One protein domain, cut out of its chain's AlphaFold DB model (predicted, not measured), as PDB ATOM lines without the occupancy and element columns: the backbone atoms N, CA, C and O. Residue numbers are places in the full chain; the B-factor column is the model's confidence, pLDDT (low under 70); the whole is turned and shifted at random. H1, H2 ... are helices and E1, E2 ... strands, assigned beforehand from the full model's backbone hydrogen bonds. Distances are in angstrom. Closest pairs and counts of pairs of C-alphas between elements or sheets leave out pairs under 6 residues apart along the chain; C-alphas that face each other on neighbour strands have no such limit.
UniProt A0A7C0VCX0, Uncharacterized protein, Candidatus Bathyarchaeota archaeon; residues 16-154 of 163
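Overview. This is residues 16 to 154 of the 163 residues of an uncharacterized protein of Candidatus Bathyarchaeota archaeon (UniProt A0A7C0VCX0). Helix H7 forms the core, between a small sheet of three strands, E3 E4 E5, and the helical hairpin H3 H4. The long helix H2 packs with residues 50 to 58 on the short strand pair E1 E2, and the strand hairpin E6 E7 lies out beyond E3. The printed part has 139 residues with seven named helices and seven named strands, in the order E1 H1 H2 E2 H3 H4 H5 H6 E3 E4 H7 E5 E6 E7. The three-stranded sheet is mixed, and the class is mixed, helices and strands. The whole is compact, with a radius of gyration of the C-alphas of 15.0 A and spans of 41 by 39 by 31 A.

Arrangement. E1, residues 16 to 18, and E2, residues 63 to 66, are parallel neighbours, with N 16 and O 63 within hydrogen-bond range at 2.9 A. With H1, residues 25 to 30, and H2, residues 43 to 59, they form a strand-helix-strand unit, parallel neighbour strands with helices between, its crossover right-handed. H2 touches no helix. H3, residues 67 to 73, and H4, residues 75 to 81, form a hairpin and touch at a shallow tilt of 18 degrees, opposite ways; their closest C-alphas, of Val 71 and Leu 78, are 5.7 A apart. H5, residues 85 to 88, touches H1, the closest C-alphas being those of Leu 25 and Pro 85, 4.8 A apart. H6, residues 90 to 93, meets H5 only through their link. E3, residues 94 to 97, and E4, residues 100 to 103, form an antiparallel hairpin, with N 95 and O 102 at 2.9 A. H7, residues 109 to 123, is the hub, touching H3, H4, H5 and H6; with H5 it only just touches, with 3 pairs of C-alphas within 8 A. H7 touches H4 at a steep tilt of 48 degrees, opposite ways, the closest C-alphas being those of Ala 77 and Val 117, 5.1 A apart. E5, residues 129 to 132, is the parallel neighbour of E4, with N 103 and O 131 at 2.8 A; E4, H7 and E5 form another right-handed unit. H7 is on one face of this sheet, in two layers, one of helix and one of strands, over E4 at a height over the sheet of 8.1 A. E6, residues 144 to 147, and E7, residues 150 to 153, form an antiparallel hairpin, with N 145 and O 152 at 2.9 A; both are apart from H7. Every O i to N i+4 pair is within hydrogen-bond range in H1, H2 and H4, against 2 of 3 in H3 and 6 of 11 in H7; H5 and H6 are too short for such a pair.

Along the chain. E1 begins at C-alpha 16 (-10.998, -50.578, 55.282). H2 measures 24.2 A from first to last C-alpha, and H7 23.3 A, from C-alpha 109 at (-14.629, -38.082, 33.251). E7 ends at C-alpha 153 (-29.688, -47.487, 45.610).

Size, cuts and confidence. The farthest C-alphas, of Arg 30 and Gly 149, are 44.1 A apart. The printed part has no cut; the links H1 to H2 and E5 to E6 are long. No printed residue is under 70 in pLDDT.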
ATOM      1  N   VAL A  16     -10.586 -51.717  56.111       98.12
ATOM      2  CA  VAL A  16     -10.998 -50.578  55.282       98.12
ATOM      3  C   VAL A  16      -9.896 -50.184  54.308       98.12
ATOM      4  O   VAL A  16      -8.722 -50.146  54.670       98.12
ATOM      5  N   LEU A  17     -10.283 -49.889  53.066       98.44
ATOM      6  CA  LEU A  17      -9.389 -49.341  52.049       98.44
ATOM      7  C   LEU A  17      -9.468 -47.813  52.071       98.44
ATOM      8  O   LEU A  17     -10.521 -47.238  51.789       98.44
ATOM      9  N   LEU A  18      -8.344 -47.164  52.354       98.56
ATOM     10  CA  LEU A  18      -8.194 -45.712  52.332       98.56
ATOM     11  C   LEU A  18      -7.082 -45.304  51.368       98.56
ATOM     12  O   LEU A  18      -6.197 -46.087  51.028       98.56
ATOM     13  N   HIS A  19      -7.102 -44.048  50.944       98.25
ATOM     14  CA  HIS A  19      -6.022 -43.451  50.170       98.25
ATOM     15  C   HIS A  19      -5.502 -42.233  50.916       98.25
ATOM     16  O   HIS A  19      -6.269 -41.324  51.215       98.25
ATOM     17  N   HIS A  20      -4.205 -42.219  51.223       95.19
ATOM     18  CA  HIS A  20      -3.602 -41.081  51.901       95.19
ATOM     19  C   HIS A  20      -3.509 -39.884  50.936       95.19
ATOM     20  O   HIS A  20      -2.813 -40.003  49.917       95.19
ATOM     21  N   PRO A  21      -4.182 -38.754  51.233       96.31
ATOM     22  CA  PRO A  21      -4.162 -37.582  50.371       96.31
ATOM     23  C   PRO A  21      -2.750 -36.999  50.286       96.31
ATOM     24  O   PRO A  21      -2.038 -36.897  51.282       96.31
ATOM     25  N   GLY A  22      -2.346 -36.596  49.087       95.75
ATOM     26  CA  GLY A  22      -1.039 -35.998  48.842       95.75
ATOM     27  C   GLY A  22      -1.043 -35.010  47.682       95.75
ATOM     28  O   GLY A  22      -2.042 -34.354  47.395       95.75
ATOM     29  N   ARG A  23       0.103 -34.910  46.994       95.75
ATOM     30  CA  ARG A  23       0.358 -33.923  45.924       95.75
ATOM     31  C   ARG A  23      -0.649 -33.940  44.770       95.75
ATOM     32  O   ARG A  23      -0.740 -32.966  44.037       95.75
ATOM     33  N   GLU A  24      -1.381 -35.029  44.571       96.06
ATOM     34  CA  GLU A  24      -2.468 -35.113  43.593       96.06
ATOM     35  C   GLU A  24      -3.562 -34.071  43.850       96.06
ATOM     36  O   GLU A  24      -4.180 -33.607  42.897       96.06
ATOM     37  N   LEU A  25      -3.755 -33.638  45.102       96.81
ATOM     38  CA  LEU A  25      -4.690 -32.567  45.449       96.81
ATOM     39  C   LEU A  25      -4.274 -31.208  44.881       96.81
ATOM     40  O   LEU A  25      -5.133 -30.358  44.677       96.81
ATOM     41  N   GLU A  26      -3.002 -31.013  44.520       96.62
ATOM     42  CA  GLU A  26      -2.575 -29.799  43.814       96.62
ATOM     43  C   GLU A  26      -3.231 -29.674  42.433       96.62
ATOM     44  O   GLU A  26      -3.370 -28.570  41.909       96.62
ATOM     45  N   LEU A  27      -3.664 -30.788  41.829       95.06
ATOM     46  CA  LEU A  27      -4.465 -30.759  40.604       95.06
ATOM     47  C   LEU A  27      -5.855 -30.176  40.883       95.06
ATOM     48  O   LEU A  27      -6.292 -29.288  40.156       95.06
ATOM     49  N   ALA A  28      -6.501 -30.610  41.972       93.50
ATOM     50  CA  ALA A  28      -7.770 -30.035  42.414       93.50
ATOM     51  C   ALA A  28      -7.625 -28.563  42.814       93.50
ATOM     52  O   ALA A  28      -8.477 -27.767  42.458       93.50
ATOM     53  N   ASN A  29      -6.535 -28.158  43.468       96.50
ATOM     54  CA  ASN A  29      -6.329 -26.758  43.854       96.50
ATOM     55  C   ASN A  29      -6.173 -25.806  42.661       96.50
ATOM     56  O   ASN A  29      -6.512 -24.630  42.773       96.50
ATOM     57  N   ARG A  30      -5.666 -26.295  41.520       96.25
ATOM     58  CA  ARG A  30      -5.556 -25.501  40.283       96.25
ATOM     59  C   ARG A  30      -6.906 -25.265  39.614       96.25
ATOM     60  O   ARG A  30      -7.084 -24.215  39.008       96.25
ATOM     61  N   ASP A  31      -7.815 -26.231  39.708       94.38
ATOM     62  CA  ASP A  31      -9.169 -26.136  39.161       94.38
ATOM     63  C   ASP A  31     -10.173 -26.916  40.038       94.38
ATOM     64  O   ASP A  31     -10.537 -28.057  39.720       94.38
ATOM     65  N   PRO A  32     -10.619 -26.331  41.169       93.19
ATOM     66  CA  PRO A  32     -11.501 -27.027  42.105       93.19
ATOM     67  C   PRO A  32     -12.814 -27.450  41.449       93.19
ATOM     68  O   PRO A  32     -13.280 -28.574  41.647       93.19
ATOM     69  N   GLN A  33     -13.366 -26.588  40.590       91.75
ATOM     70  CA  GLN A  33     -14.628 -26.840  39.909       91.75
ATOM     71  C   GLN A  33     -14.532 -28.051  38.974       91.75
ATOM     72  O   GLN A  33     -15.413 -28.912  39.018       91.75
ATOM     73  N   ALA A  34     -13.461 -28.181  38.181       91.06
ATOM     74  CA  ALA A  34     -13.266 -29.338  37.298       91.06
ATOM     75  C   ALA A  34     -13.097 -30.672  38.049       91.06
ATOM     76  O   ALA A  34     -13.300 -31.746  37.470       91.06
ATOM     77  N   HIS A  35     -12.745 -30.614  39.334       91.38
ATOM     78  CA  HIS A  35     -12.570 -31.771  40.209       91.38
ATOM     79  C   HIS A  35     -13.676 -31.913  41.271       91.38
ATOM     80  O   HIS A  35     -13.581 -32.779  42.146       91.38
ATOM     81  N   HIS A  36     -14.747 -31.115  41.169       91.62
ATOM     82  CA  HIS A  36     -15.890 -31.104  42.091       91.62
ATOM     83  C   HIS A  36     -15.499 -30.876  43.565       91.62
ATOM     84  O   HIS A  36     -16.112 -31.442  44.475       91.62
ATOM     85  N   PHE A  37     -14.485 -30.046  43.794       92.12
ATOM     86  CA  PHE A  37     -14.185 -29.471  45.099       92.12
ATOM     87  C   PHE A  37     -14.824 -28.085  45.190       92.12
ATOM     88  O   PHE A  37     -14.710 -27.288  44.258       92.12
ATOM     89  N   ASP A  38     -15.478 -27.792  46.313       92.31
ATOM     90  CA  ASP A  38     -16.120 -26.487  46.523       92.31
ATOM     91  C   ASP A  38     -15.098 -25.342  46.623       92.31
ATOM     92  O   ASP A  38     -15.392 -24.199  46.275       92.31
ATOM     93  N   GLN A  39     -13.880 -25.653  47.076       93.56
ATOM     94  CA  GLN A  39     -12.769 -24.717  47.222       93.56
ATOM     95  C   GLN A  39     -11.419 -25.440  47.158       93.56
ATOM     96  O   GLN A  39     -11.351 -26.670  47.180       93.56
ATOM     97  N   ALA A  40     -10.334 -24.668  47.086       95.19
ATOM     98  CA  ALA A  40      -8.989 -25.211  47.234       95.19
ATOM     99  C   ALA A  40      -8.790 -25.797  48.642       95.19
ATOM    100  O   ALA A  40      -9.256 -25.248  49.640       95.19
ATOM    101  N   VAL A  41      -8.064 -26.904  48.705       94.94
ATOM    102  CA  VAL A  41      -7.789 -27.672  49.912       94.94
ATOM    103  C   VAL A  41      -6.404 -27.322  50.450       94.94
ATOM    104  O   VAL A  41      -5.413 -27.344  49.716       94.94
ATOM    105  N   ASP A  42      -6.310 -27.067  51.755       96.62
ATOM    106  CA  ASP A  42      -5.025 -27.067  52.459       96.62
ATOM    107  C   ASP A  42      -4.508 -28.511  52.538       96.62
ATOM    108  O   ASP A  42      -4.916 -29.294  53.395       96.62
ATOM    109  N   VAL A  43      -3.629 -28.874  51.599       96.38
ATOM    110  CA  VAL A  43      -3.125 -30.247  51.430       96.38
ATOM    111  C   VAL A  43      -2.440 -30.749  52.696       96.38
ATOM    112  O   VAL A  43      -2.617 -31.906  53.074       96.38
ATOM    113  N   LYS A  44      -1.678 -29.882  53.371       96.50
ATOM    114  CA  LYS A  44      -0.951 -30.258  54.581       96.50
ATOM    115  C   LYS A  44      -1.934 -30.563  55.704       96.50
ATOM    116  O   LYS A  44      -1.868 -31.641  56.290       96.50
ATOM    117  N   ARG A  45      -2.867 -29.644  55.965       96.94
ATOM    118  CA  ARG A  45      -3.882 -29.840  57.002       96.94
ATOM    119  C   ARG A  45      -4.760 -31.054  56.707       96.94
ATOM    120  O   ARG A  45      -5.028 -31.837  57.610       96.94
ATOM    121  N   PHE A  46      -5.173 -31.250  55.454       96.75
ATOM    122  CA  PHE A  46      -6.005 -32.393  55.093       96.75
ATOM    123  C   PHE A  46      -5.265 -33.723  55.279       96.75
ATOM    124  O   PHE A  46      -5.852 -34.682  55.773       96.75
ATOM    125  N   ALA A  47      -3.969 -33.783  54.960       96.88
ATOM    126  CA  ALA A  47      -3.147 -34.960  55.231       96.88
ATOM    127  C   ALA A  47      -3.001 -35.241  56.734       96.88
ATOM    128  O   ALA A  47      -3.129 -36.395  57.147       96.88
ATOM    129  N   GLU A  48      -2.794 -34.207  57.554       97.69
ATOM    130  CA  GLU A  48      -2.741 -34.326  59.018       97.69
ATOM    131  C   GLU A  48      -4.076 -34.818  59.600       97.69
ATOM    132  O   GLU A  48      -4.097 -35.744  60.411       97.69
ATOM    133  N   ASP A  49      -5.202 -34.248  59.166       97.94
ATOM    134  CA  ASP A  49      -6.535 -34.647  59.631       97.94
ATOM    135  C   ASP A  49      -6.908 -36.061  59.153       97.94
ATOM    136  O   ASP A  49      -7.446 -36.860  59.923       97.94
ATOM    137  N   HIS A  50      -6.544 -36.429  57.921       98.00
ATOM    138  CA  HIS A  50      -6.708 -37.794  57.426       98.00
ATOM    139  C   HIS A  50      -5.839 -38.794  58.205       98.00
ATOM    140  O   HIS A  50      -6.245 -39.939  58.406       98.00
ATOM    141  N   TRP A  51      -4.646 -38.405  58.662       97.94
ATOM    142  CA  TRP A  51      -3.813 -39.290  59.478       97.94
ATOM    143  C   TRP A  51      -4.454 -39.588  60.837       97.94
ATOM    144  O   TRP A  51      -4.505 -40.750  61.233       97.94
ATOM    145  N   LYS A  52      -5.068 -38.588  61.481       98.44
ATOM    146  CA  LYS A  52      -5.845 -38.797  62.718       98.44
ATOM    147  C   LYS A  52      -6.998 -39.785  62.515       98.44
ATOM    148  O   LYS A  52      -7.253 -40.612  63.383       98.44
ATOM    149  N   LEU A  53      -7.680 -39.736  61.364       98.25
ATOM    150  CA  LEU A  53      -8.706 -40.726  61.006       98.25
ATOM    151  C   LEU A  53      -8.113 -42.141  60.895       98.25
ATOM    152  O   LEU A  53      -8.687 -43.093  61.422       98.25
ATOM    153  N   VAL A  54      -6.968 -42.283  60.220       98.56
ATOM    154  CA  VAL A  54      -6.265 -43.569  60.078       98.56
ATOM    155  C   VAL A  54      -5.856 -44.128  61.442       98.56
ATOM    156  O   VAL A  54      -6.048 -45.319  61.691       98.56
ATOM    157  N   GLU A  55      -5.316 -43.290  62.326       98.56
ATOM    158  CA  GLU A  55      -4.929 -43.678  63.686       98.56
ATOM    159  C   GLU A  55      -6.142 -44.117  64.507       98.56
ATOM    160  O   GLU A  55      -6.132 -45.224  65.037       98.56
ATOM    161  N   ALA A  56      -7.228 -43.340  64.506       98.69
ATOM    162  CA  ALA A  56      -8.458 -43.692  65.218       98.69
ATOM    163  C   ALA A  56      -9.053 -45.037  64.753       98.69
ATOM    164  O   ALA A  56      -9.520 -45.833  65.568       98.69
ATOM    165  N   LEU A  57      -9.012 -45.329  63.447       98.69
ATOM    166  CA  LEU A  57      -9.447 -46.622  62.905       98.69
ATOM    167  C   LEU A  57      -8.558 -47.773  63.394       98.69
ATOM    168  O   LEU A  57      -9.070 -48.814  63.806       98.69
ATOM    169  N   ARG A  58      -7.235 -47.584  63.386       98.56
ATOM    170  CA  ARG A  58      -6.277 -48.587  63.878       98.56
ATOM    171  C   ARG A  58      -6.427 -48.833  65.378       98.56
ATOM    172  O   ARG A  58      -6.412 -49.986  65.801       98.56
ATOM    173  N   GLU A  59      -6.617 -47.782  66.171       98.62
ATOM    174  CA  GLU A  59      -6.880 -47.871  67.614       98.62
ATOM    175  C   GLU A  59      -8.185 -48.618  67.917       98.62
ATOM    176  O   GLU A  59      -8.249 -49.396  68.868       98.62
ATOM    177  N   ALA A  60      -9.200 -48.460  67.065       98.38
ATOM    178  CA  ALA A  60     -10.436 -49.238  67.113       98.38
ATOM    179  C   ALA A  60     -10.276 -50.703  66.643       98.38
ATOM    180  O   ALA A  60     -11.257 -51.446  66.607       98.38
ATOM    181  N   GLY A  61      -9.062 -51.138  66.285       98.19
ATOM    182  CA  GLY A  61      -8.767 -52.498  65.833       98.19
ATOM    183  C   GLY A  61      -9.134 -52.772  64.372       98.19
ATOM    184  O   GLY A  61      -9.182 -53.935  63.969       98.19
ATOM    185  N   VAL A  62      -9.393 -51.731  63.574       98.44
ATOM    186  CA  VAL A  62      -9.652 -51.856  62.136       98.44
ATOM    187  C   VAL A  62      -8.329 -51.966  61.385       98.44
ATOM    188  O   VAL A  62      -7.434 -51.132  61.524       98.44
ATOM    189  N   GLU A  63      -8.217 -52.964  60.514       98.12
ATOM    190  CA  GLU A  63      -7.107 -53.058  59.575       98.12
ATOM    191  C   GLU A  63      -7.248 -51.993  58.480       98.12
ATOM    192  O   GLU A  63      -8.132 -52.057  57.621       98.12
ATOM    193  N   VAL A  64      -6.369 -50.993  58.511       98.56
ATOM    194  CA  VAL A  64      -6.337 -49.933  57.500       98.56
ATOM    195  C   VAL A  64      -5.368 -50.307  56.388       98.56
ATOM    196  O   VAL A  64      -4.162 -50.393  56.615       98.56
ATOM    197  N   LEU A  65      -5.908 -50.462  55.183       98.31
ATOM    198  CA  LEU A  65      -5.169 -50.719  53.955       98.31
ATOM    199  C   LEU A  65      -5.029 -49.426  53.156       98.31
ATOM    200  O   LEU A  65      -6.033 -48.779  52.852       98.31
ATOM    201  N   LEU A  66      -3.803 -49.055  52.791       98.44
ATOM    202  CA  LEU A  66      -3.545 -47.835  52.031       98.44
ATOM    203  C   LEU A  66      -3.316 -48.143  50.549       98.44
ATOM    204  O   LEU A  66      -2.424 -48.911  50.195       98.44
ATOM    205  N   VAL A  67      -4.085 -47.491  49.670       98.56
ATOM    206  CA  VAL A  67      -4.046 -47.710  48.212       98.56
ATOM    207  C   VAL A  67      -2.618 -47.660  47.664       98.56
ATOM    208  O   VAL A  67      -2.208 -48.581  46.965       98.56
ATOM    209  N   ARG A  68      -1.837 -46.625  48.008       97.50
ATOM    210  CA  ARG A  68      -0.456 -46.460  47.518       97.50
ATOM    211  C   ARG A  68       0.520 -47.525  48.012       97.50
ATOM    212  O   ARG A  68       1.466 -47.828  47.294       97.50
ATOM    213  N   GLU A  69       0.295 -48.088  49.196       98.19
ATOM    214  CA  GLU A  69       1.111 -49.198  49.700       98.19
ATOM    215  C   GLU A  69       0.817 -50.469  48.897       98.19
ATOM    216  O   GLU A  69       1.740 -51.139  48.440       98.19
ATOM    217  N   LEU A  70      -0.465 -50.740  48.635       98.38
ATOM    218  CA  LEU A  70      -0.905 -51.907  47.868       98.38
ATOM    219  C   LEU A  70      -0.443 -51.868  46.408       98.38
ATOM    220  O   LEU A  70      -0.005 -52.881  45.869       98.38
ATOM    221  N   VAL A  71      -0.511 -50.701  45.760       98.38
ATOM    222  CA  VAL A  71      -0.104 -50.562  44.352       98.38
ATOM    223  C   VAL A  71       1.387 -50.267  44.176       98.38
ATOM    224  O   VAL A  71       1.827 -50.056  43.051       98.38
ATOM    225  N   GLY A  72       2.193 -50.275  45.245       97.62
ATOM    226  CA  GLY A  72       3.625 -49.960  45.175       97.62
ATOM    227  C   GLY A  72       4.419 -50.868  44.224       97.62
ATOM    228  O   GLY A  72       5.382 -50.420  43.604       97.62
ATOM    229  N   GLY A  73       3.982 -52.121  44.049       97.06
ATOM    230  CA  GLY A  73       4.549 -53.073  43.084       97.06
ATOM    231  C   GLY A  73       4.046 -52.915  41.641       97.06
ATOM    232  O   GLY A  73       4.509 -53.634  40.759       97.06
ATOM    233  N   ASN A  74       3.112 -51.994  41.384       98.06
ATOM    234  CA  ASN A  74       2.542 -51.707  40.070       98.06
ATOM    235  C   ASN A  74       2.825 -50.237  39.690       98.06
ATOM    236  O   ASN A  74       2.052 -49.346  40.052       98.06
ATOM    237  N   PRO A  75       3.919 -49.960  38.950       97.75
ATOM    238  CA  PRO A  75       4.322 -48.594  38.610       97.75
ATOM    239  C   PRO A  75       3.260 -47.798  37.847       97.75
ATOM    240  O   PRO A  75       3.140 -46.593  38.057       97.75
ATOM    241  N   GLU A  76       2.479 -48.456  36.987       97.94
ATOM    242  CA  GLU A  76       1.413 -47.812  36.216       97.94
ATOM    243  C   GLU A  76       0.290 -47.322  37.138       97.94
ATOM    244  O   GLU A  76      -0.064 -46.141  37.115       97.94
ATOM    245  N   ALA A  77      -0.211 -48.197  38.015       98.00
ATOM    246  CA  ALA A  77      -1.244 -47.838  38.985       98.00
ATOM    247  C   ALA A  77      -0.747 -46.796  40.002       98.00
ATOM    248  O   ALA A  77      -1.484 -45.877  40.365       98.00
ATOM    249  N   LEU A  78       0.515 -46.897  40.434       97.75
ATOM    250  CA  LEU A  78       1.129 -45.924  41.334       97.75
ATOM    251  C   LEU A  78       1.214 -44.534  40.689       97.75
ATOM    252  O   LEU A  78       0.798 -43.550  41.303       97.75
ATOM    253  N   GLU A  79       1.702 -44.445  39.454       97.06
ATOM    254  CA  GLU A  79       1.772 -43.196  38.691       97.06
ATOM    255  C   GLU A  79       0.372 -42.610  38.451       97.06
ATOM    256  O   GLU A  79       0.149 -41.408  38.617       97.06
ATOM    257  N   GLN A  80      -0.604 -43.458  38.131       97.25
ATOM    258  CA  GLN A  80      -1.995 -43.048  37.960       97.25
ATOM    259  C   GLN A  80      -2.616 -42.523  39.264       97.25
ATOM    260  O   GLN A  80      -3.379 -41.556  39.222       97.25
ATOM    261  N   SER A  81      -2.229 -43.060  40.428       97.62
ATOM    262  CA  SER A  81      -2.681 -42.556  41.736       97.62
ATOM    263  C   SER A  81      -2.301 -41.090  41.989       97.62
ATOM    264  O   SER A  81      -2.945 -40.413  42.783       97.62
ATOM    265  N   TYR A  82      -1.258 -40.570  41.329       96.69
ATOM    266  CA  TYR A  82      -0.856 -39.162  41.434       96.69
ATOM    267  C   TYR A  82      -1.636 -38.230  40.493       96.69
ATOM    268  O   TYR A  82      -1.452 -37.015  40.550       96.69
ATOM    269  N   LYS A  83      -2.509 -38.782  39.643       95.88
ATOM    270  CA  LYS A  83      -3.332 -38.057  38.659       95.88
ATOM    271  C   LYS A  83      -4.820 -38.044  39.029       95.88
ATOM    272  O   LYS A  83      -5.637 -37.572  38.245       95.88
ATOM    273  N   ALA A  84      -5.170 -38.561  40.206       96.62
ATOM    274  CA  ALA A  84      -6.542 -38.764  40.654       96.62
ATOM    275  C   ALA A  84      -6.810 -37.992  41.966       96.62
ATOM    276  O   ALA A  84      -6.732 -38.578  43.045       96.62
ATOM    277  N   PRO A  85      -7.122 -36.682  41.915       96.00
ATOM    278  CA  PRO A  85      -7.275 -35.859  43.122       96.00
ATOM    279  C   PRO A  85      -8.405 -36.322  44.051       96.00
ATOM    280  O   PRO A  85      -8.327 -36.143  45.262       96.00
ATOM    281  N   ASN A  86      -9.456 -36.941  43.512       96.62
ATOM    282  CA  ASN A  86     -10.576 -37.440  44.306       96.62
ATOM    283  C   ASN A  86     -10.353 -38.872  44.843       96.62
ATOM    284  O   ASN A  86     -11.250 -39.399  45.498       96.62
ATOM    285  N   LEU A  87      -9.180 -39.491  44.632       97.06
ATOM    286  CA  LEU A  87      -8.883 -40.864  45.075       97.06
ATOM    287  C   LEU A  87      -8.960 -41.046  46.601       97.06
ATOM    288  O   LEU A  87      -9.234 -42.148  47.066       97.06
ATOM    289  N   VAL A  88      -8.794 -39.965  47.377       96.81
ATOM    290  CA  VAL A  88      -9.035 -39.946  48.835       96.81
ATOM    291  C   VAL A  88     -10.461 -40.394  49.200       96.81
ATOM    292  O   VAL A  88     -10.692 -40.934  50.278       96.81
ATOM    293  N   PHE A  89     -11.419 -40.267  48.278       96.62
ATOM    294  CA  PHE A  89     -12.802 -40.715  48.438       96.62
ATOM    295  C   PHE A  89     -13.009 -42.126  47.874       96.62
ATOM    296  O   PHE A  89     -13.794 -42.337  46.946       96.62
ATOM    297  N   THR A  90     -12.312 -43.105  48.458       97.25
ATOM    298  CA  THR A  90     -12.278 -44.509  48.000       97.25
ATOM    299  C   THR A  90     -13.659 -45.172  47.893       97.25
ATOM    300  O   THR A  90     -13.835 -46.096  47.096       97.25
ATOM    301  N   ARG A  91     -14.659 -44.664  48.631       96.06
ATOM    302  CA  ARG A  91     -16.065 -45.098  48.569       96.06
ATOM    303  C   ARG A  91     -16.684 -44.973  47.180       96.06
ATOM    304  O   ARG A  91     -17.554 -45.762  46.842       96.06
ATOM    305  N   ASP A  92     -16.293 -43.988  46.380       95.44
ATOM    306  CA  ASP A  92     -17.063 -43.673  45.175       95.44
ATOM    307  C   ASP A  92     -16.753 -44.606  44.006       95.44
ATOM    308  O   ASP A  92     -17.647 -44.948  43.239       95.44
ATOM    309  N   SER A  93     -15.496 -45.030  43.875       96.62
ATOM    310  CA  SER A  93     -15.037 -45.845  42.744       96.62
ATOM    311  C   SER A  93     -15.398 -47.326  42.873       96.62
ATOM    312  O   SER A  93     -15.280 -48.076  41.901       96.62
ATOM    313  N   SER A  94     -15.816 -47.777  44.061       97.25
ATOM    314  CA  SER A  94     -16.090 -49.192  44.303       97.25
ATOM    315  C   SER A  94     -16.985 -49.457  45.511       97.25
ATOM    316  O   SER A  94     -17.196 -48.602  46.368       97.25
ATOM    317  N   SER A  95     -17.502 -50.676  45.612       96.25
ATOM    318  CA  SER A  95     -18.111 -51.199  46.836       96.25
ATOM    319  C   SER A  95     -17.791 -52.674  46.996       96.25
ATOM    320  O   SER A  95     -17.670 -53.402  46.014       96.25
ATOM    321  N   MET A  96     -17.633 -53.125  48.236       96.81
ATOM    322  CA  MET A  96     -17.315 -54.518  48.527       96.81
ATOM    323  C   MET A  96     -18.592 -55.320  48.756       96.81
ATOM    324  O   MET A  96     -19.517 -54.841  49.403       96.81
ATOM    325  N   THR A  97     -18.615 -56.560  48.282       94.50
ATOM    326  CA  THR A  97     -19.658 -57.541  48.598       94.50
ATOM    327  C   THR A  97     -19.024 -58.854  49.026       94.50
ATOM    328  O   THR A  97     -17.813 -59.045  48.905       94.50
ATOM    329  N   ASN A  98     -19.840 -59.796  49.490       92.75
ATOM    330  CA  ASN A  98     -19.360 -61.145  49.777       92.75
ATOM    331  C   ASN A  98     -18.847 -61.877  48.525       92.75
ATOM    332  O   ASN A  98     -18.063 -62.809  48.671       92.75
ATOM    333  N   GLU A  99     -19.230 -61.460  47.316       93.62
ATOM    334  CA  GLU A  99     -18.764 -62.061  46.057       93.62
ATOM    335  C   GLU A  99     -17.529 -61.367  45.470       93.62
ATOM    336  O   GLU A  99     -16.965 -61.843  44.489       93.62
ATOM    337  N   GLY A 100     -17.081 -60.266  46.080       96.38
ATOM    338  CA  GLY A 100     -15.943 -59.478  45.619       96.38
ATOM    339  C   GLY A 100     -16.269 -58.001  45.440       96.38
ATOM    340  O   GLY A 100     -17.341 -57.515  45.822       96.38
ATOM    341  N   ALA A 101     -15.320 -57.283  44.851       97.56
ATOM    342  CA  ALA A 101     -15.440 -55.863  44.574       97.56
ATOM    343  C   ALA A 101     -16.381 -55.602  43.390       97.56
ATOM    344  O   ALA A 101     -16.266 -56.217  42.330       97.56
ATOM    345  N   MET A 102     -17.278 -54.640  43.559       97.75
ATOM    346  CA  MET A 102     -17.968 -53.961  42.472       97.75
ATOM    347  C   MET A 102     -17.177 -52.704  42.130       97.75
ATOM    348  O   MET A 102     -16.931 -51.873  43.004       97.75
ATOM    349  N   LEU A 103     -16.768 -52.570  40.875       98.38
ATOM    350  CA  LEU A 103     -16.036 -51.424  40.353       98.38
ATOM    351  C   LEU A 103     -16.975 -50.552  39.532       98.38
ATOM    352  O   LEU A 103     -17.660 -51.030  38.622       98.38
ATOM    353  N   PHE A 104     -16.993 -49.262  39.845       97.12
ATOM    354  CA  PHE A 104     -17.915 -48.328  39.225       97.12
ATOM    355  C   PHE A 104     -17.233 -47.455  38.185       97.12
ATOM    356  O   PHE A 104     -16.057 -47.095  38.283       97.12
ATOM    357  N   ARG A 105     -18.017 -47.086  37.173       95.81
ATOM    358  CA  ARG A 105     -17.615 -46.122  36.166       95.81
ATOM    359  C   ARG A 105     -18.076 -44.737  36.595       95.81
ATOM    360  O   ARG A 105     -19.261 -44.422  36.530       95.81
ATOM    361  N   MET A 106     -17.110 -43.906  36.966       94.69
ATOM    362  CA  MET A 106     -17.367 -42.552  37.451       94.69
ATOM    363  C   MET A 106     -18.094 -41.687  36.414       94.69
ATOM    364  O   MET A 106     -17.761 -41.698  35.215       94.69
ATOM    365  N   GLY A 107     -19.077 -40.916  36.895       91.88
ATOM    366  CA  GLY A 107     -19.856 -39.989  36.075       91.88
ATOM    367  C   GLY A 107     -18.972 -38.887  35.499       91.88
ATOM    368  O   GLY A 107     -18.924 -38.697  34.279       91.88
ATOM    369  N   LEU A 108     -18.199 -38.233  36.373       90.56
ATOM    370  CA  LEU A 108     -17.230 -37.211  35.991       90.56
ATOM    371  C   LEU A 108     -16.029 -37.849  35.260       90.56
ATOM    372  O   LEU A 108     -15.353 -38.703  35.840       90.56
ATOM    373  N   PRO A 109     -15.711 -37.457  34.008       90.12
ATOM    374  CA  PRO A 109     -14.629 -38.082  33.251       90.12
ATOM    375  C   PRO A 109     -13.255 -38.028  33.927       90.12
ATOM    376  O   PRO A 109     -12.524 -39.012  33.841       90.12
ATOM    377  N   SER A 110     -12.928 -36.937  34.631       88.38
ATOM    378  CA  SER A 110     -11.652 -36.785  35.348       88.38
ATOM    379  C   SER A 110     -11.471 -37.824  36.464       88.38
ATOM    380  O   SER A 110     -10.353 -38.259  36.720       88.38
ATOM    381  N   ARG A 111     -12.572 -38.301  37.058       94.44
ATOM    382  CA  ARG A 111     -12.577 -39.313  38.125       94.44
ATOM    383  C   ARG A 111     -12.438 -40.747  37.633       94.44
ATOM    384  O   ARG A 111     -12.141 -41.648  38.407       94.44
ATOM    385  N   ARG A 112     -12.591 -41.001  36.330       93.69
ATOM    386  CA  ARG A 112     -12.454 -42.359  35.764       93.69
ATOM    387  C   ARG A 112     -11.031 -42.910  35.875       93.69
ATOM    388  O   ARG A 112     -10.839 -44.109  35.721       93.69
ATOM    389  N   ALA A 113     -10.055 -42.046  36.157       92.06
ATOM    390  CA  ALA A 113      -8.695 -42.447  36.479       92.06
ATOM    391  C   ALA A 113      -8.573 -43.131  37.859       92.06
ATOM    392  O   ALA A 113      -7.560 -43.772  38.111       92.06
ATOM    393  N   GLU A 114      -9.572 -43.041  38.740       97.00
ATOM    394  CA  GLU A 114      -9.542 -43.667  40.070       97.00
ATOM    395  C   GLU A 114      -9.776 -45.183  40.004       97.00
ATOM    396  O   GLU A 114      -9.029 -45.952  40.611       97.00
ATOM    397  N   THR A 115     -10.783 -45.627  39.240       97.75
ATOM    398  CA  THR A 115     -11.229 -47.030  39.215       97.75
ATOM    399  C   THR A 115     -10.107 -48.025  38.880       97.75
ATOM    400  O   THR A 115     -10.004 -49.032  39.580       97.75
ATOM    401  N   PRO A 116      -9.213 -47.777  37.896       98.00
ATOM    402  CA  PRO A 116      -8.097 -48.686  37.623       98.00
ATOM    403  C   PRO A 116      -7.095 -48.803  38.783       98.00
ATOM    404  O   PRO A 116      -6.566 -49.886  39.022       98.00
ATOM    405  N   VAL A 117      -6.872 -47.725  39.545       98.62
ATOM    406  CA  VAL A 117      -5.986 -47.743  40.724       98.62
ATOM    407  C   VAL A 117      -6.608 -48.583  41.841       98.62
ATOM    408  O   VAL A 117      -5.934 -49.420  42.437       98.62
ATOM    409  N   ILE A 118      -7.910 -48.414  42.083       98.62
ATOM    410  CA  ILE A 118      -8.661 -49.222  43.053       98.62
ATOM    411  C   ILE A 118      -8.698 -50.700  42.639       98.62
ATOM    412  O   ILE A 118      -8.481 -51.579  43.472       98.62
ATOM    413  N   LYS A 119      -8.888 -50.989  41.345       98.62
ATOM    414  CA  LYS A 119      -8.811 -52.351  40.797       98.62
ATOM    415  C   LYS A 119      -7.448 -52.988  41.062       98.62
ATOM    416  O   LYS A 119      -7.403 -54.115  41.544       98.62
ATOM    417  N   ALA A 120      -6.357 -52.265  40.807       98.62
ATOM    418  CA  ALA A 120      -5.005 -52.745  41.088       98.62
ATOM    419  C   ALA A 120      -4.784 -53.018  42.586       98.62
ATOM    420  O   ALA A 120      -4.172 -54.024  42.939       98.62
ATOM    421  N   ALA A 121      -5.326 -52.172  43.469       98.56
ATOM    422  CA  ALA A 121      -5.259 -52.390  44.914       98.56
ATOM    423  C   ALA A 121      -5.998 -53.673  45.342       98.56
ATOM    424  O   ALA A 121      -5.485 -54.429  46.162       98.56
ATOM    425  N   TYR A 122      -7.169 -53.960  44.766       98.25
ATOM    426  CA  TYR A 122      -7.895 -55.208  45.029       98.25
ATOM    427  C   TYR A 122      -7.204 -56.442  44.452       98.25
ATOM    428  O   TYR A 122      -7.182 -57.482  45.106       98.25
ATOM    429  N   GLN A 123      -6.584 -56.327  43.276       97.75
ATOM    430  CA  GLN A 123      -5.773 -57.400  42.698       97.75
ATOM    431  C   GLN A 123      -4.573 -57.751  43.586       97.75
ATOM    432  O   GLN A 123      -4.294 -58.927  43.773       97.75
ATOM    433  N   ALA A 124      -3.911 -56.755  44.186       97.75
ATOM    434  CA  ALA A 124      -2.815 -56.980  45.132       97.75
ATOM    435  C   ALA A 124      -3.248 -57.706  46.425       97.75
ATOM    436  O   ALA A 124      -2.400 -58.193  47.168       97.75
ATOM    437  N   LEU A 125      -4.555 -57.764  46.696       96.75
ATOM    438  CA  LEU A 125      -5.163 -58.437  47.845       96.75
ATOM    439  C   LEU A 125      -5.853 -59.758  47.466       96.75
ATOM    440  O   LEU A 125      -6.581 -60.310  48.291       96.75
ATOM    441  N   ASP A 126      -5.701 -60.221  46.220       96.38
ATOM    442  CA  ASP A 126      -6.402 -61.393  45.673       96.38
ATOM    443  C   ASP A 126      -7.939 -61.315  45.814       96.38
ATOM    444  O   ASP A 126      -8.642 -62.322  45.947       96.38
ATOM    445  N   ILE A 127      -8.492 -60.098  45.775       97.50
ATOM    446  CA  ILE A 127      -9.936 -59.864  45.834       97.50
ATOM    447  C   ILE A 127     -10.521 -59.973  44.415       97.50
ATOM    448  O   ILE A 127     -10.097 -59.236  43.519       97.50
ATOM    449  N   PRO A 128     -11.530 -60.834  44.183       97.12
ATOM    450  CA  PRO A 128     -12.177 -60.945  42.885       97.12
ATOM    451  C   PRO A 128     -13.006 -59.699  42.569       97.12
ATOM    452  O   PRO A 128     -13.587 -59.060  43.449       97.12
ATOM    453  N   VAL A 129     -13.108 -59.388  41.280       97.94
ATOM    454  CA  VAL A 129     -14.035 -58.376  40.767       97.94
ATOM    455  C   VAL A 129     -15.352 -59.073  40.444       97.94
ATOM    456  O   VAL A 129     -15.438 -59.829  39.479       97.94
ATOM    457  N   ALA A 130     -16.369 -58.835  41.268       97.00
ATOM    458  CA  ALA A 130     -17.709 -59.388  41.086       97.00
ATOM    459  C   ALA A 130     -18.478 -58.672  39.967       97.00
ATOM    460  O   ALA A 130     -19.307 -59.273  39.287       97.00
ATOM    461  N   LEU A 131     -18.215 -57.374  39.792       97.25
ATOM    462  CA  LEU A 131     -18.832 -56.541  38.768       97.25
ATOM    463  C   LEU A 131     -17.874 -55.424  38.367       97.25
ATOM    464  O   LEU A 131     -17.283 -54.776  39.227       97.25
ATOM    465  N   GLU A 132     -17.778 -55.151  37.071       97.81
ATOM    466  CA  GLU A 132     -17.081 -53.984  36.534       97.81
ATOM    467  C   GLU A 132     -18.019 -53.252  35.580       97.81
ATOM    468  O   GLU A 132     -18.531 -53.825  34.621       97.81
ATOM    469  N   MET A 133     -18.320 -51.994  35.894       96.56
ATOM    470  CA  MET A 133     -19.273 -51.213  35.117       96.56
ATOM    471  C   MET A 133     -18.629 -50.658  33.846       96.56
ATOM    472  O   MET A 133     -17.632 -49.937  33.895       96.56
ATOM    473  N   GLU A 134     -19.259 -50.924  32.706       94.38
ATOM    474  CA  GLU A 134     -18.814 -50.445  31.400       94.38
ATOM    475  C   GLU A 134     -19.690 -49.305  30.864       94.38
ATOM    476  O   GLU A 134     -20.808 -49.053  31.326       94.38
ATOM    477  N   ALA A 135     -19.178 -48.602  29.852       93.62
ATOM    478  CA  ALA A 135     -19.959 -47.608  29.126       93.62
ATOM    479  C   ALA A 135     -21.224 -48.245  28.497       93.62
ATOM    480  O   ALA A 135     -21.178 -49.397  28.074       93.62
ATOM    481  N   PRO A 136     -22.351 -47.514  28.400       93.88
ATOM    482  CA  PRO A 136     -22.534 -46.099  28.739       93.88
ATOM    483  C   PRO A 136     -22.888 -45.846  30.215       93.88
ATOM    484  O   PRO A 136     -23.125 -44.699  30.586       93.88
ATOM    485  N   HIS A 137     -22.942 -46.884  31.049       93.25
ATOM    486  CA  HIS A 137     -23.433 -46.785  32.419       93.25
ATOM    487  C   HIS A 137     -22.436 -46.068  33.328       93.25
ATOM    488  O   HIS A 137     -21.221 -46.195  33.176       93.25
ATOM    489  N   THR A 138     -22.959 -45.305  34.281       94.00
ATOM    490  CA  THR A 138     -22.162 -44.647  35.316       94.00
ATOM    491  C   THR A 138     -22.829 -44.820  36.662       94.00
ATOM    492  O   THR A 138     -24.057 -44.762  36.753       94.00
ATOM    493  N   PHE A 139     -22.022 -44.977  37.701       93.75
ATOM    494  CA  PHE A 139     -22.477 -45.085  39.078       93.75
ATOM    495  C   PHE A 139     -21.355 -44.636  40.014       93.75
ATOM    496  O   PHE A 139     -20.188 -44.668  39.632       93.75
ATOM    497  N   GLU A 140     -21.709 -44.211  41.222       92.19
ATOM    498  CA  GLU A 140     -20.751 -43.859  42.272       92.19
ATOM    499  C   GLU A 140     -21.208 -44.508  43.581       92.19
ATOM    500  O   GLU A 140     -22.399 -44.508  43.899       92.19
ATOM    501  N   GLY A 141     -20.274 -45.066  44.350       90.12
ATOM    502  CA  GLY A 141     -20.580 -45.857  45.545       90.12
ATOM    503  C   GLY A 141     -21.228 -45.079  46.694       90.12
ATOM    504  O   GLY A 141     -21.837 -45.691  47.571       90.12
ATOM    505  N   GLY A 142     -21.191 -43.742  46.675       89.38
ATOM    506  CA  GLY A 142     -22.018 -42.913  47.562       89.38
ATOM    507  C   GLY A 142     -23.529 -43.120  47.365       89.38
ATOM    508  O   GLY A 142     -24.310 -42.848  48.272       89.38
ATOM    509  N   GLY A 143     -23.949 -43.640  46.206       89.44
ATOM    510  CA  GLY A 143     -25.340 -43.974  45.903       89.44
ATOM    511  C   GLY A 143     -25.776 -45.382  46.311       89.44
ATOM    512  O   GLY A 143     -26.930 -45.728  46.083       89.44
ATOM    513  N   LEU A 144     -24.892 -46.205  46.883       92.50
ATOM    514  CA  LEU A 144     -25.197 -47.567  47.330       92.50
ATOM    515  C   LEU A 144     -25.095 -47.654  48.851       92.50
ATOM    516  O   LEU A 144     -24.160 -47.118  49.435       92.50
ATOM    517  N   ALA A 145     -26.011 -48.381  49.484       93.44
ATOM    518  CA  ALA A 145     -25.867 -48.846  50.859       93.44
ATOM    519  C   ALA A 145     -26.347 -50.296  50.964       93.44
ATOM    520  O   ALA A 145     -27.458 -50.617  50.532       93.44
ATOM    521  N   LEU A 146     -25.523 -51.171  51.542       93.69
ATOM    522  CA  LEU A 146     -25.906 -52.556  51.810       93.69
ATOM    523  C   LEU A 146     -26.673 -52.631  53.133       93.69
ATOM    524  O   LEU A 146     -26.202 -52.171  54.174       93.69
ATOM    525  N   LEU A 147     -27.866 -53.210  53.091       93.88
ATOM    526  CA  LEU A 147     -28.755 -53.356  54.238       93.88
ATOM    527  C   LEU A 147     -28.897 -54.837  54.581       93.88
ATOM    528  O   LEU A 147     -28.665 -55.713  53.749       93.88
ATOM    529  N   GLU A 148     -29.319 -55.133  55.806       91.69
ATOM    530  CA  GLU A 148     -29.664 -56.506  56.161       91.69
ATOM    531  C   GLU A 148     -30.766 -57.023  55.222       91.69
ATOM    532  O   GLU A 148     -31.866 -56.476  55.159       91.69
ATOM    533  N   GLY A 149     -30.444 -58.059  54.442       88.00
ATOM    534  CA  GLY A 149     -31.369 -58.670  53.488       88.00
ATOM    535  C   GLY A 149     -31.608 -57.886  52.190       88.00
ATOM    536  O   GLY A 149     -32.486 -58.279  51.423       88.00
ATOM    537  N   GLY A 150     -30.858 -56.814  51.902       92.19
ATOM    538  CA  GLY A 150     -31.064 -56.042  50.674       92.19
ATOM    539  C   GLY A 150     -30.053 -54.924  50.424       92.19
ATOM    540  O   GLY A 150     -28.980 -54.867  51.017       92.19
ATOM    541  N   ALA A 151     -30.400 -54.014  49.519       92.88
ATOM    542  CA  ALA A 151     -29.599 -52.834  49.219       92.88
ATOM    543  C   ALA A 151     -30.504 -51.631  48.941       92.88
ATOM    544  O   ALA A 151     -31.581 -51.772  48.361       92.88
ATOM    545  N   SER A 152     -30.042 -50.450  49.336       93.19
ATOM    546  CA  SER A 152     -30.608 -49.173  48.914       93.19
ATOM    547  C   SER A 152     -29.729 -48.582  47.820       93.19
ATOM    548  O   SER A 152     -28.505 -48.547  47.955       93.19
ATOM    549  N   ILE A 153     -30.358 -48.135  46.735       92.31
ATOM    550  CA  ILE A 153     -29.688 -47.487  45.610       92.31
ATOM    551  C   ILE A 153     -30.373 -46.149  45.368       92.31
ATOM    552  O   ILE A 153     -31.582 -46.094  45.139       92.31
ATOM    553  N   SER A 154     -29.601 -45.069  45.398       88.38
ATOM    554  CA  SER A 154     -30.073 -43.738  45.045       88.38
ATOM    555  C   SER A 154     -29.632 -43.360  43.633       88.38
ATOM    556  O   SER A 154     -28.616 -43.819  43.108       88.38
TER     557      SER A 154